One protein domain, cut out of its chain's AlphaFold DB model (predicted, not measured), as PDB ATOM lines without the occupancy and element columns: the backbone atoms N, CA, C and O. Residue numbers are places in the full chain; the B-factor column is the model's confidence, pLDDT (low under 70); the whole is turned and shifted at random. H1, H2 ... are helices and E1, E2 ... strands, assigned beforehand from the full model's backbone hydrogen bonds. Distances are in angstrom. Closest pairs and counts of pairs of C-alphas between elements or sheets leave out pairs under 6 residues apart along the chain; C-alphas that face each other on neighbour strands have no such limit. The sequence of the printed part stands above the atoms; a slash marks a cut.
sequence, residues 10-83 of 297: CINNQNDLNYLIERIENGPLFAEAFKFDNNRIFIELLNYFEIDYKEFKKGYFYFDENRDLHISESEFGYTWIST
ATOM      1  N   CYS A  10     -39.925 -21.626  17.720       94.12
ATOM      2  CA  CYS A  10     -40.126 -22.005  19.112       94.12
ATOM      3  C   CYS A  10     -41.594 -21.789  19.500       94.12
ATOM      4  O   CYS A  10     -42.155 -20.738  19.198       94.12
ATOM      5  N   ILE A  11     -42.195 -22.783  20.149       96.31
ATOM      6  CA  ILE A  11     -43.545 -22.724  20.711       96.31
ATOM      7  C   ILE A  11     -43.397 -22.800  22.230       96.31
ATOM      8  O   ILE A  11     -43.193 -23.879  22.800       96.31
ATOM      9  N   ASN A  12     -43.455 -21.638  22.876       93.00
ATOM     10  CA  ASN A  12     -43.041 -21.479  24.270       93.00
ATOM     11  C   ASN A  12     -44.230 -21.340  25.221       93.00
ATOM     12  O   ASN A  12     -44.125 -21.604  26.419       93.00
ATOM     13  N   ASN A  13     -45.371 -20.893  24.705       93.75
ATOM     14  CA  ASN A  13     -46.559 -20.602  25.496       93.75
ATOM     15  C   ASN A  13     -47.852 -20.849  24.698       93.75
ATOM     16  O   ASN A  13     -47.824 -21.182  23.515       93.75
ATOM     17  N   GLN A  14     -48.997 -20.656  25.359       94.44
ATOM     18  CA  GLN A  14     -50.315 -20.867  24.759       94.44
ATOM     19  C   GLN A  14     -50.589 -19.958  23.553       94.44
ATOM     20  O   GLN A  14     -51.273 -20.379  22.629       94.44
ATOM     21  N   ASN A  15     -50.073 -18.726  23.531       95.31
ATOM     22  CA  ASN A  15     -50.284 -17.830  22.392       95.31
ATOM     23  C   ASN A  15     -49.531 -18.335  21.157       95.31
ATOM     24  O   ASN A  15     -50.088 -18.305  20.064       95.31
ATOM     25  N   ASP A  16     -48.311 -18.849  21.336       96.31
ATOM     26  CA  ASP A  16     -47.542 -19.464  20.247       96.31
ATOM     27  C   ASP A  16     -48.241 -20.731  19.733       96.31
ATOM     28  O   ASP A  16     -48.302 -20.968  18.527       96.31
ATOM     29  N   LEU A  17     -48.808 -21.532  20.646       96.69
ATOM     30  CA  LEU A  17     -49.592 -22.715  20.295       96.69
ATOM     31  C   LEU A  17     -50.855 -22.335  19.512       96.69
ATOM     32  O   LEU A  17     -51.116 -22.914  18.463       96.69
ATOM     33  N   ASN A  18     -51.606 -21.338  19.980       96.69
ATOM     34  CA  ASN A  18     -52.800 -20.846  19.292       96.69
ATOM     35  C   ASN A  18     -52.454 -20.288  17.907       96.69
ATOM     36  O   ASN A  18     -53.190 -20.523  16.955       96.69
ATOM     37  N   TYR A  19     -51.320 -19.594  17.772       95.62
ATOM     38  CA  TYR A  19     -50.815 -19.147  16.475       95.62
ATOM     39  C   TYR A  19     -50.512 -20.328  15.546       95.62
ATOM     40  O   TYR A  19     -50.875 -20.289  14.373       95.62
ATOM     41  N   LEU A  20     -49.859 -21.377  16.051       96.75
ATOM     42  CA  LEU A  20     -49.576 -22.577  15.268       96.75
ATOM     43  C   LEU A  20     -50.866 -23.283  14.833       96.75
ATOM     44  O   LEU A  20     -50.970 -23.665  13.673       96.75
ATOM     45  N   ILE A  21     -51.843 -23.423  15.730       97.06
ATOM     46  CA  ILE A  21     -53.155 -24.004  15.423       97.06
ATOM     47  C   ILE A  21     -53.853 -23.198  14.322       97.06
ATOM     48  O   ILE A  21     -54.201 -23.758  13.287       97.06
ATOM     49  N   GLU A  22     -53.955 -21.877  14.490       96.38
ATOM     50  CA  GLU A  22     -54.563 -20.986  13.494       96.38
ATOM     51  C   GLU A  22     -53.834 -21.067  12.147       96.38
ATOM     52  O   GLU A  22     -54.447 -21.074  11.082       96.38
ATOM     53  N   ARG A  23     -52.503 -21.178  12.180       94.81
ATOM     54  CA  ARG A  23     -51.692 -21.350  10.975       94.81
ATOM     55  C   ARG A  23     -51.952 -22.693  10.288       94.81
ATOM     56  O   ARG A  23     -51.887 -22.737   9.065       94.81
ATOM     57  N   ILE A  24     -52.206 -23.764  11.040       95.19
ATOM     58  CA  ILE A  24     -52.540 -25.084  10.485       95.19
ATOM     59  C   ILE A  24     -53.926 -25.065   9.837       95.19
ATOM     60  O   ILE A  24     -54.070 -25.589   8.739       95.19
ATOM     61  N   GLU A  25     -54.922 -24.460  10.484       94.25
ATOM     62  CA  GLU A  25     -56.309 -24.490  10.000       94.25
ATOM     63  C   GLU A  25     -56.594 -23.475   8.890       94.25
ATOM     64  O   GLU A  25     -57.259 -23.799   7.910       94.25
ATOM     65  N   ASN A  26     -56.090 -22.247   9.040       94.44
ATOM     66  CA  ASN A  26     -56.485 -21.104   8.211       94.44
ATOM     67  C   ASN A  26     -55.295 -20.403   7.540       94.44
ATOM     68  O   ASN A  26     -55.471 -19.469   6.752       94.44
ATOM     69  N   GLY A  27     -54.068 -20.811   7.867       91.00
ATOM     70  CA  GLY A  27     -52.853 -20.208   7.338       91.00
ATOM     71  C   GLY A  27     -52.465 -20.709   5.940       91.00
ATOM     72  O   GLY A  27     -53.003 -21.691   5.431       91.00
ATOM     73  N   PRO A  28     -51.481 -20.054   5.295       91.25
ATOM     74  CA  PRO A  28     -50.860 -20.579   4.085       91.25
ATOM     75  C   PRO A  28     -50.187 -21.930   4.345       91.25
ATOM     76  O   PRO A  28     -49.596 -22.134   5.408       91.25
ATOM     77  N   LEU A  29     -50.192 -22.800   3.332       89.62
ATOM     78  CA  LEU A  29     -49.506 -24.093   3.368       89.62
ATOM     79  C   LEU A  29     -48.039 -23.946   3.798       89.62
ATOM     80  O   LEU A  29     -47.319 -23.071   3.307       89.62
ATOM     81  N   PHE A  30     -47.586 -24.814   4.702       90.88
ATOM     82  CA  PHE A  30     -46.224 -24.783   5.227       90.88
ATOM     83  C   PHE A  30     -45.704 -26.182   5.580       90.88
ATOM     84  O   PHE A  30     -46.464 -27.129   5.758       90.88
ATOM     85  N   ALA A  31     -44.379 -26.302   5.681       89.12
ATOM     86  CA  ALA A  31     -43.692 -27.490   6.182       89.12
ATOM     87  C   ALA A  31     -42.429 -27.061   6.934       89.12
ATOM     88  O   ALA A  31     -41.409 -26.730   6.322       89.12
ATOM     89  N   GLU A  32     -42.511 -27.013   8.262       90.19
ATOM     90  CA  GLU A  32     -41.515 -26.354   9.112       90.19
ATOM     91  C   GLU A  32     -41.202 -27.152  10.384       90.19
ATOM     92  O   GLU A  32     -41.924 -28.069  10.783       90.19
ATOM     93  N   ALA A  33     -40.056 -26.838  10.997       90.81
ATOM     94  CA  ALA A  33     -39.602 -27.481  12.222       90.81
ATOM     95  C   ALA A  33     -39.936 -26.601  13.427       90.81
ATOM     96  O   ALA A  33     -39.482 -25.460  13.515       90.81
ATOM     97  N   PHE A  34     -40.668 -27.170  14.376       93.56
ATOM     98  CA  PHE A  34     -41.087 -26.529  15.610       93.56
ATOM     99  C   PHE A  34     -40.359 -27.142  16.795       93.56
ATOM    100  O   PHE A  34     -40.107 -28.346  16.836       93.56
ATOM    101  N   LYS A  35     -40.023 -26.316  17.779       93.88
ATOM    102  CA  LYS A  35     -39.484 -26.779  19.053       93.88
ATOM    103  C   LYS A  35     -40.409 -26.328  20.169       93.88
ATOM    104  O   LYS A  35     -40.620 -25.135  20.342       93.88
ATOM    105  N   PHE A  36     -40.948 -27.291  20.904       94.19
ATOM    106  CA  PHE A  36     -41.806 -27.030  22.050       94.19
ATOM    107  C   PHE A  36     -40.941 -26.905  23.301       94.19
ATOM    108  O   PHE A  36     -40.119 -27.784  23.567       94.19
ATOM    109  N   ASP A  37     -41.127 -25.833  24.071       87.19
ATOM    110  CA  ASP A  37     -40.360 -25.618  25.309       87.19
ATOM    111  C   ASP A  37     -40.627 -26.700  26.357       87.19
ATOM    112  O   ASP A  37     -39.769 -27.025  27.179       87.19
ATOM    113  N   ASN A  38     -41.827 -27.277  26.339       86.62
ATOM    114  CA  ASN A  38     -42.172 -28.397  27.194       86.62
ATOM    115  C   ASN A  38     -43.145 -29.355  26.500       86.62
ATOM    116  O   ASN A  38     -43.886 -29.000  25.584       86.62
ATOM    117  N   ASN A  39     -43.162 -30.591  26.999       88.56
ATOM    118  CA  ASN A  39     -43.986 -31.665  26.452       88.56
ATOM    119  C   ASN A  39     -45.494 -31.412  26.641       88.56
ATOM    120  O   ASN A  39     -46.302 -31.957  25.902       88.56
ATOM    121  N   ARG A  40     -45.887 -30.580  27.616       93.69
ATOM    122  CA  ARG A  40     -47.297 -30.265  27.867       93.69
ATOM    123  C   ARG A  40     -47.908 -29.492  26.696       93.69
ATOM    124  O   ARG A  40     -48.980 -29.876  26.252       93.69
ATOM    125  N   ILE A  41     -47.224 -28.475  26.172       94.06
ATOM    126  CA  ILE A  41     -47.717 -27.692  25.024       94.06
ATOM    127  C   ILE A  41     -47.825 -28.576  23.775       94.06
ATOM    128  O   ILE A  41     -48.783 -28.474  23.013       94.06
ATOM    129  N   PHE A  42     -46.874 -29.494  23.580       95.38
ATOM    130  CA  PHE A  42     -46.956 -30.454  22.480       95.38
ATOM    131  C   PHE A  42     -48.154 -31.405  22.629       95.38
ATOM    132  O   PHE A  42     -48.873 -31.644  21.664       95.38
ATOM    133  N   ILE A  43     -48.424 -31.901  23.841       95.56
ATOM    134  CA  ILE A  43     -49.615 -32.719  24.117       95.56
ATOM    135  C   ILE A  43     -50.905 -31.913  23.892       95.56
ATOM    136  O   ILE A  43     -51.868 -32.451  23.360       95.56
ATOM    137  N   GLU A  44     -50.935 -30.629  24.256       96.31
ATOM    138  CA  GLU A  44     -52.081 -29.746  23.997       96.31
ATOM    139  C   GLU A  44     -52.341 -29.573  22.489       96.31
ATOM    140  O   GLU A  44     -53.499 -29.625  22.078       96.31
ATOM    141  N   LEU A  45     -51.292 -29.475  21.657       96.81
ATOM    142  CA  LEU A  45     -51.428 -29.505  20.193       96.81
ATOM    143  C   LEU A  45     -52.052 -30.817  19.702       96.81
ATOM    144  O   LEU A  45     -52.976 -30.795  18.896       96.81
ATOM    145  N   LEU A  46     -51.544 -31.963  20.169       96.75
ATOM    146  CA  LEU A  46     -52.060 -33.270  19.752       96.75
ATOM    147  C   LEU A  46     -53.528 -33.443  20.152       96.75
ATOM    148  O   LEU A  46     -54.339 -33.857  19.329       96.75
ATOM    149  N   ASN A  47     -53.886 -33.044  21.372       96.94
ATOM    150  CA  ASN A  47     -55.263 -33.091  21.857       96.94
ATOM    151  C   ASN A  47     -56.206 -32.212  21.029       96.94
ATOM    152  O   ASN A  47     -57.342 -32.614  20.801       96.94
ATOM    153  N   TYR A  48     -55.750 -31.036  20.577       96.50
ATOM    154  CA  TYR A  48     -56.544 -30.163  19.710       96.50
ATOM    155  C   TYR A  48     -56.958 -30.875  18.414       96.50
ATOM    156  O   TYR A  48     -58.106 -30.783  17.995       96.50
ATOM    157  N   PHE A  49     -56.041 -31.643  17.820       95.19
ATOM    158  CA  PHE A  49     -56.310 -32.431  16.617       95.19
ATOM    159  C   PHE A  49     -56.914 -33.813  16.892       95.19
ATOM    160  O   PHE A  49     -57.050 -34.593  15.951       95.19
ATOM    161  N   GLU A  50     -57.293 -34.099  18.142       95.75
ATOM    162  CA  GLU A  50     -57.846 -35.385  18.588       95.75
ATOM    163  C   GLU A  50     -56.872 -36.567  18.409       95.75
ATOM    164  O   GLU A  50     -57.275 -37.705  18.177       95.75
ATOM    165  N   ILE A  51     -55.568 -36.309  18.543       95.50
ATOM    166  CA  ILE A  51     -54.501 -37.305  18.407       95.50
ATOM    167  C   ILE A  51     -54.111 -37.829  19.794       95.50
ATOM    168  O   ILE A  51     -53.603 -37.080  20.633       95.50
ATOM    169  N   ASP A  52     -54.280 -39.132  20.036       94.75
ATOM    170  CA  ASP A  52     -53.836 -39.745  21.290       94.75
ATOM    171  C   ASP A  52     -52.301 -39.776  21.379       94.75
ATOM    172  O   ASP A  52     -51.596 -40.314  20.521       94.75
ATOM    173  N   TYR A  53     -51.757 -39.226  22.465       94.44
ATOM    174  CA  TYR A  53     -50.309 -39.150  22.660       94.44
ATOM    175  C   TYR A  53     -49.634 -40.525  22.765       94.44
ATOM    176  O   TYR A  53     -48.495 -40.690  22.320       94.44
ATOM    177  N   LYS A  54     -50.299 -41.526  23.362       93.62
ATOM    178  CA  LYS A  54     -49.716 -42.871  23.489       93.62
ATOM    179  C   LYS A  54     -49.666 -43.561  22.135       93.62
ATOM    180  O   LYS A  54     -48.709 -44.286  21.872       93.62
ATOM    181  N   GLU A  55     -50.669 -43.346  21.295       91.62
ATOM    182  CA  GLU A  55     -50.692 -43.809  19.916       91.62
ATOM    183  C   GLU A  55     -49.606 -43.126  19.084       91.62
ATOM    184  O   GLU A  55     -48.783 -43.822  18.489       91.62
ATOM    185  N   PHE A  56     -49.505 -41.794  19.159       92.94
ATOM    186  CA  PHE A  56     -48.434 -41.034  18.510       92.94
ATOM    187  C   PHE A  56     -47.048 -41.578  18.882       92.94
ATOM    188  O   PHE A  56     -46.204 -41.794  18.015       92.94
ATOM    189  N   LYS A  57     -46.808 -41.882  20.165       92.56
ATOM    190  CA  LYS A  57     -45.519 -42.407  20.649       92.56
ATOM    191  C   LYS A  57     -45.161 -43.817  20.168       92.56
ATOM    192  O   LYS A  57     -44.013 -44.215  20.349       92.56
ATOM    193  N   LYS A  58     -46.079 -44.567  19.550       91.00
ATOM    194  CA  LYS A  58     -45.732 -45.849  18.908       91.00
ATOM    195  C   LYS A  58     -44.964 -45.636  17.604       91.00
ATOM    196  O   LYS A  58     -44.047 -46.400  17.322       91.00
ATOM    197  N   GLY A  59     -45.343 -44.615  16.833       84.94
ATOM    198  CA  GLY A  59     -44.744 -44.311  15.531       84.94
ATOM    199  C   GLY A  59     -43.807 -43.103  15.531       84.94
ATOM    200  O   GLY A  59     -42.977 -42.992  14.639       84.94
ATOM    201  N   TYR A  60     -43.920 -42.203  16.513       90.19
ATOM    202  CA  TYR A  60     -43.331 -40.852  16.487       90.19
ATOM    203  C   TYR A  60     -43.783 -40.013  15.279       90.19
ATOM    204  O   TYR A  60     -43.125 -39.044  14.892       90.19
ATOM    205  N   PHE A  61     -44.923 -40.368  14.688       92.00
ATOM    206  CA  PHE A  61     -45.576 -39.597  13.644       92.00
ATOM    207  C   PHE A  61     -47.093 -39.795  13.680       92.00
ATOM    208  O   PHE A  61     -47.599 -40.781  14.217       92.00
ATOM    209  N   TYR A  62     -47.800 -38.844  13.084       93.19
ATOM    210  CA  TYR A  62     -49.222 -38.879  12.788       93.19
ATOM    211  C   TYR A  62     -49.445 -38.248  11.416       93.19
ATOM    212  O   TYR A  62     -48.861 -37.203  11.112       93.19
ATOM    213  N   PHE A  63     -50.276 -38.884  10.598       92.38
ATOM    214  CA  PHE A  63     -50.661 -38.386   9.286       92.38
ATOM    215  C   PHE A  63     -52.181 -38.459   9.141       92.38
ATOM    216  O   PHE A  63     -52.763 -39.530   9.306       92.38
ATOM    217  N   ASP A  64     -52.795 -37.320   8.831       90.50
ATOM    218  CA  ASP A  64     -54.203 -37.195   8.475       90.50
ATOM    219  C   ASP A  64     -54.304 -36.769   7.012       90.50
ATOM    220  O   ASP A  64     -54.019 -35.620   6.663       90.50
ATOM    221  N   GLU A  65     -54.702 -37.715   6.163       83.06
ATOM    222  CA  GLU A  65     -54.880 -37.512   4.726       83.06
ATOM    223  C   GLU A  65     -55.983 -36.491   4.420       83.06
ATOM    224  O   GLU A  65     -55.862 -35.725   3.472       83.06
ATOM    225  N   ASN A  66     -57.036 -36.406   5.242       87.88
ATOM    226  CA  ASN A  66     -58.150 -35.490   4.977       87.88
ATOM    227  C   ASN A  66     -57.784 -34.032   5.263       87.88
ATOM    228  O   ASN A  66     -58.381 -33.118   4.695       87.88
ATOM    229  N   ARG A  67     -56.841 -33.815   6.185       87.38
ATOM    230  CA  ARG A  67     -56.368 -32.483   6.588       87.38
ATOM    231  C   ARG A  67     -55.042 -32.099   5.934       87.38
ATOM    232  O   ARG A  67     -54.522 -31.031   6.247       87.38
ATOM    233  N   ASP A  68     -54.463 -32.980   5.114       88.31
ATOM    234  CA  ASP A  68     -53.074 -32.884   4.651       88.31
ATOM    235  C   ASP A  68     -52.099 -32.571   5.805       88.31
ATOM    236  O   ASP A  68     -51.119 -31.840   5.652       88.31
ATOM    237  N   LEU A  69     -52.359 -33.120   6.997       93.50
ATOM    238  CA  LEU A  69     -51.609 -32.801   8.209       93.50
ATOM    239  C   LEU A  69     -50.648 -33.935   8.542       93.50
ATOM    240  O   LEU A  69     -51.054 -35.044   8.882       93.50
ATOM    241  N   HIS A  70     -49.356 -33.639   8.508       93.62
ATOM    242  CA  HIS A  70     -48.314 -34.537   8.982       93.62
ATOM    243  C   HIS A  70     -47.581 -33.915  10.170       93.62
ATOM    244  O   HIS A  70     -47.018 -32.825  10.060       93.62
ATOM    245  N   ILE A  71     -47.553 -34.639  11.288       93.94
ATOM    246  CA  ILE A  71     -46.815 -34.293  12.504       93.94
ATOM    247  C   ILE A  71     -45.823 -35.419  12.779       93.94
ATOM    248  O   ILE A  71     -46.223 -36.571  12.881       93.94
ATOM    249  N   SER A  72     -44.538 -35.113  12.934       92.12
ATOM    250  CA  SER A  72     -43.517 -36.117  13.256       92.12
ATOM    251  C   SER A  72     -42.487 -35.576  14.235       92.12
ATOM    252  O   SER A  72     -41.981 -34.468  14.078       92.12
ATOM    253  N   GLU A  73     -42.165 -36.360  15.257       89.88
ATOM    254  CA  GLU A  73     -41.130 -36.037  16.232       89.88
ATOM    255  C   GLU A  73     -39.778 -36.573  15.750       89.88
ATOM    256  O   GLU A  73     -39.633 -37.735  15.380       89.88
ATOM    257  N   SER A  74     -38.768 -35.706  15.744       82.19
ATOM    258  CA  SER A  74     -37.402 -36.057  15.370       82.19
ATOM    259  C   SER A  74     -36.587 -36.499  16.583       82.19
ATOM    260  O   SER A  74     -36.716 -35.925  17.664       82.19
ATOM    261  N   GLU A  75     -35.631 -37.407  16.365       75.00
ATOM    262  CA  GLU A  75     -34.604 -37.786  17.351       75.00
ATOM    263  C   GLU A  75     -33.825 -36.590  17.936       75.00
ATOM    264  O   GLU A  75     -33.312 -36.656  19.050       75.00
ATOM    265  N   PHE A  76     -33.776 -35.458  17.220       77.81
ATOM    266  CA  PHE A  76     -33.104 -34.233  17.662       77.81
ATOM    267  C   PHE A  76     -33.989 -33.310  18.523       77.81
ATOM    268  O   PHE A  76     -33.637 -32.145  18.733       77.81
ATOM    269  N   GLY A  77     -35.140 -33.798  18.999       83.31
ATOM    270  CA  GLY A  77     -36.009 -33.097  19.951       83.31
ATOM    271  C   GLY A  77     -36.780 -31.913  19.357       83.31
ATOM    272  O   GLY A  77     -37.037 -30.931  20.054       83.31
ATOM    273  N   TYR A  78     -37.105 -31.976  18.065       89.00
ATOM    274  CA  TYR A  78     -37.999 -31.029  17.397       89.00
ATOM    275  C   TYR A  78     -39.149 -31.784  16.724       89.00
ATOM    276  O   TYR A  78     -38.992 -32.939  16.332       89.00
ATOM    277  N   THR A  79     -40.272 -31.107  16.526       92.00
ATOM    278  CA  THR A  79     -41.443 -31.633  15.822       92.00
ATOM    279  C   THR A  79     -41.510 -31.020  14.429       92.00
ATOM    280  O   THR A  79     -41.492 -29.805  14.264       92.00
ATOM    281  N   TRP A  80     -41.559 -31.850  13.399       90.62
ATOM    282  CA  TRP A  80     -41.876 -31.425  12.046       90.62
ATOM    283  C   TRP A  80     -43.389 -31.389  11.863       90.62
ATOM    284  O   TRP A  80     -44.056 -32.368  12.184       90.62
ATOM    285  N   ILE A  81     -43.909 -30.278  11.344       93.12
ATOM    286  CA  ILE A  81     -45.330 -30.122  11.030       93.12
ATOM    287  C   ILE A  81     -45.449 -29.650   9.586       93.12
ATOM    288  O   ILE A  81     -44.748 -28.723   9.171       93.12
ATOM    289  N   SER A  82     -46.315 -30.310   8.825       92.19
ATOM    290  CA  SER A  82     -46.579 -30.013   7.424       92.19
ATOM    291  C   SER A  82     -48.073 -30.046   7.148       92.19
ATOM    292  O   SER A  82     -48.720 -31.033   7.481       92.19
ATOM    293  N   THR A  83     -48.577 -28.991   6.511       92.44
ATOM    294  CA  THR A  83     -49.934 -28.916   5.942       92.44
ATOM    295  C   THR A  83     -49.962 -29.237   4.443       92.44
ATOM    296  O   THR A  83     -50.984 -29.108   3.789       92.44
TER     297      THR A  83
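What this domain is: This is residues 10 to 83 of the 297 residues of an uncharacterized protein of Halocella sp. SP3-1 (UniProt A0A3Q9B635). A twisted antiparallel sheet of four strands makes a wall; H1 and H2 lie side by side over one face, H3 sits beside E2 on that same side, and the other face is bare. You read 74 residues, in chain order H1, E1, H2, H3, E2, E3, E4, with sheet order E1, E4, E3, E2. The class is mixed, helices and strands; the whole is compact, with a radius of gyration of the C-alphas of 11.3 A and spans of 29 by 28 by 21 A.

How they stand to each other: Start at residues 10 to 11, which pair, parallel, with residues 35 to 36 of edge strand E1, residues 31 to 36. H1, residues 14 to 26, touches H2, residues 39 to 48, closest at the C-alphas of Leu 17 and Leu 45, 7.0 A; they run the same way at a shallow tilt of 34.6 degrees, only just short of steep. Both only graze the sheet. H3, residues 53 to 59, is on the sheet at a height of 5.4 A. Next comes a meander, each strand the antiparallel neighbour of the one before: E2, residues 61 to 64, E3, residues 69 to 73, and E4, residues 79 to 82. Look for N 62 and O 71 at 2.8 A between E2 and E3, N 80 and O 72 at 2.7 A between E3 and E4, and N 34 and O 79 at 2.8 A between E4 and E1. Every O i to N i+4 pair is within hydrogen-bond range in H1 and H2; H3 has 1 of 3, and 3 of 4 O i to N i+3 pairs.

Where its parts are: Find C-alpha 14 at (-50.315, -20.867, 24.759); from there H1 runs 17.7 A. E1 spans 16.0 A and H2 14.3 A. E4 ends at C-alpha 82, (-46.579, -30.013, 7.424).

The domain as a whole: The C-alphas farthest apart are those of Pro 28 and Lys 58, 29.7 A. The printed part has no cut, its links are tight, and no printed residue is under 70 in pLDDT.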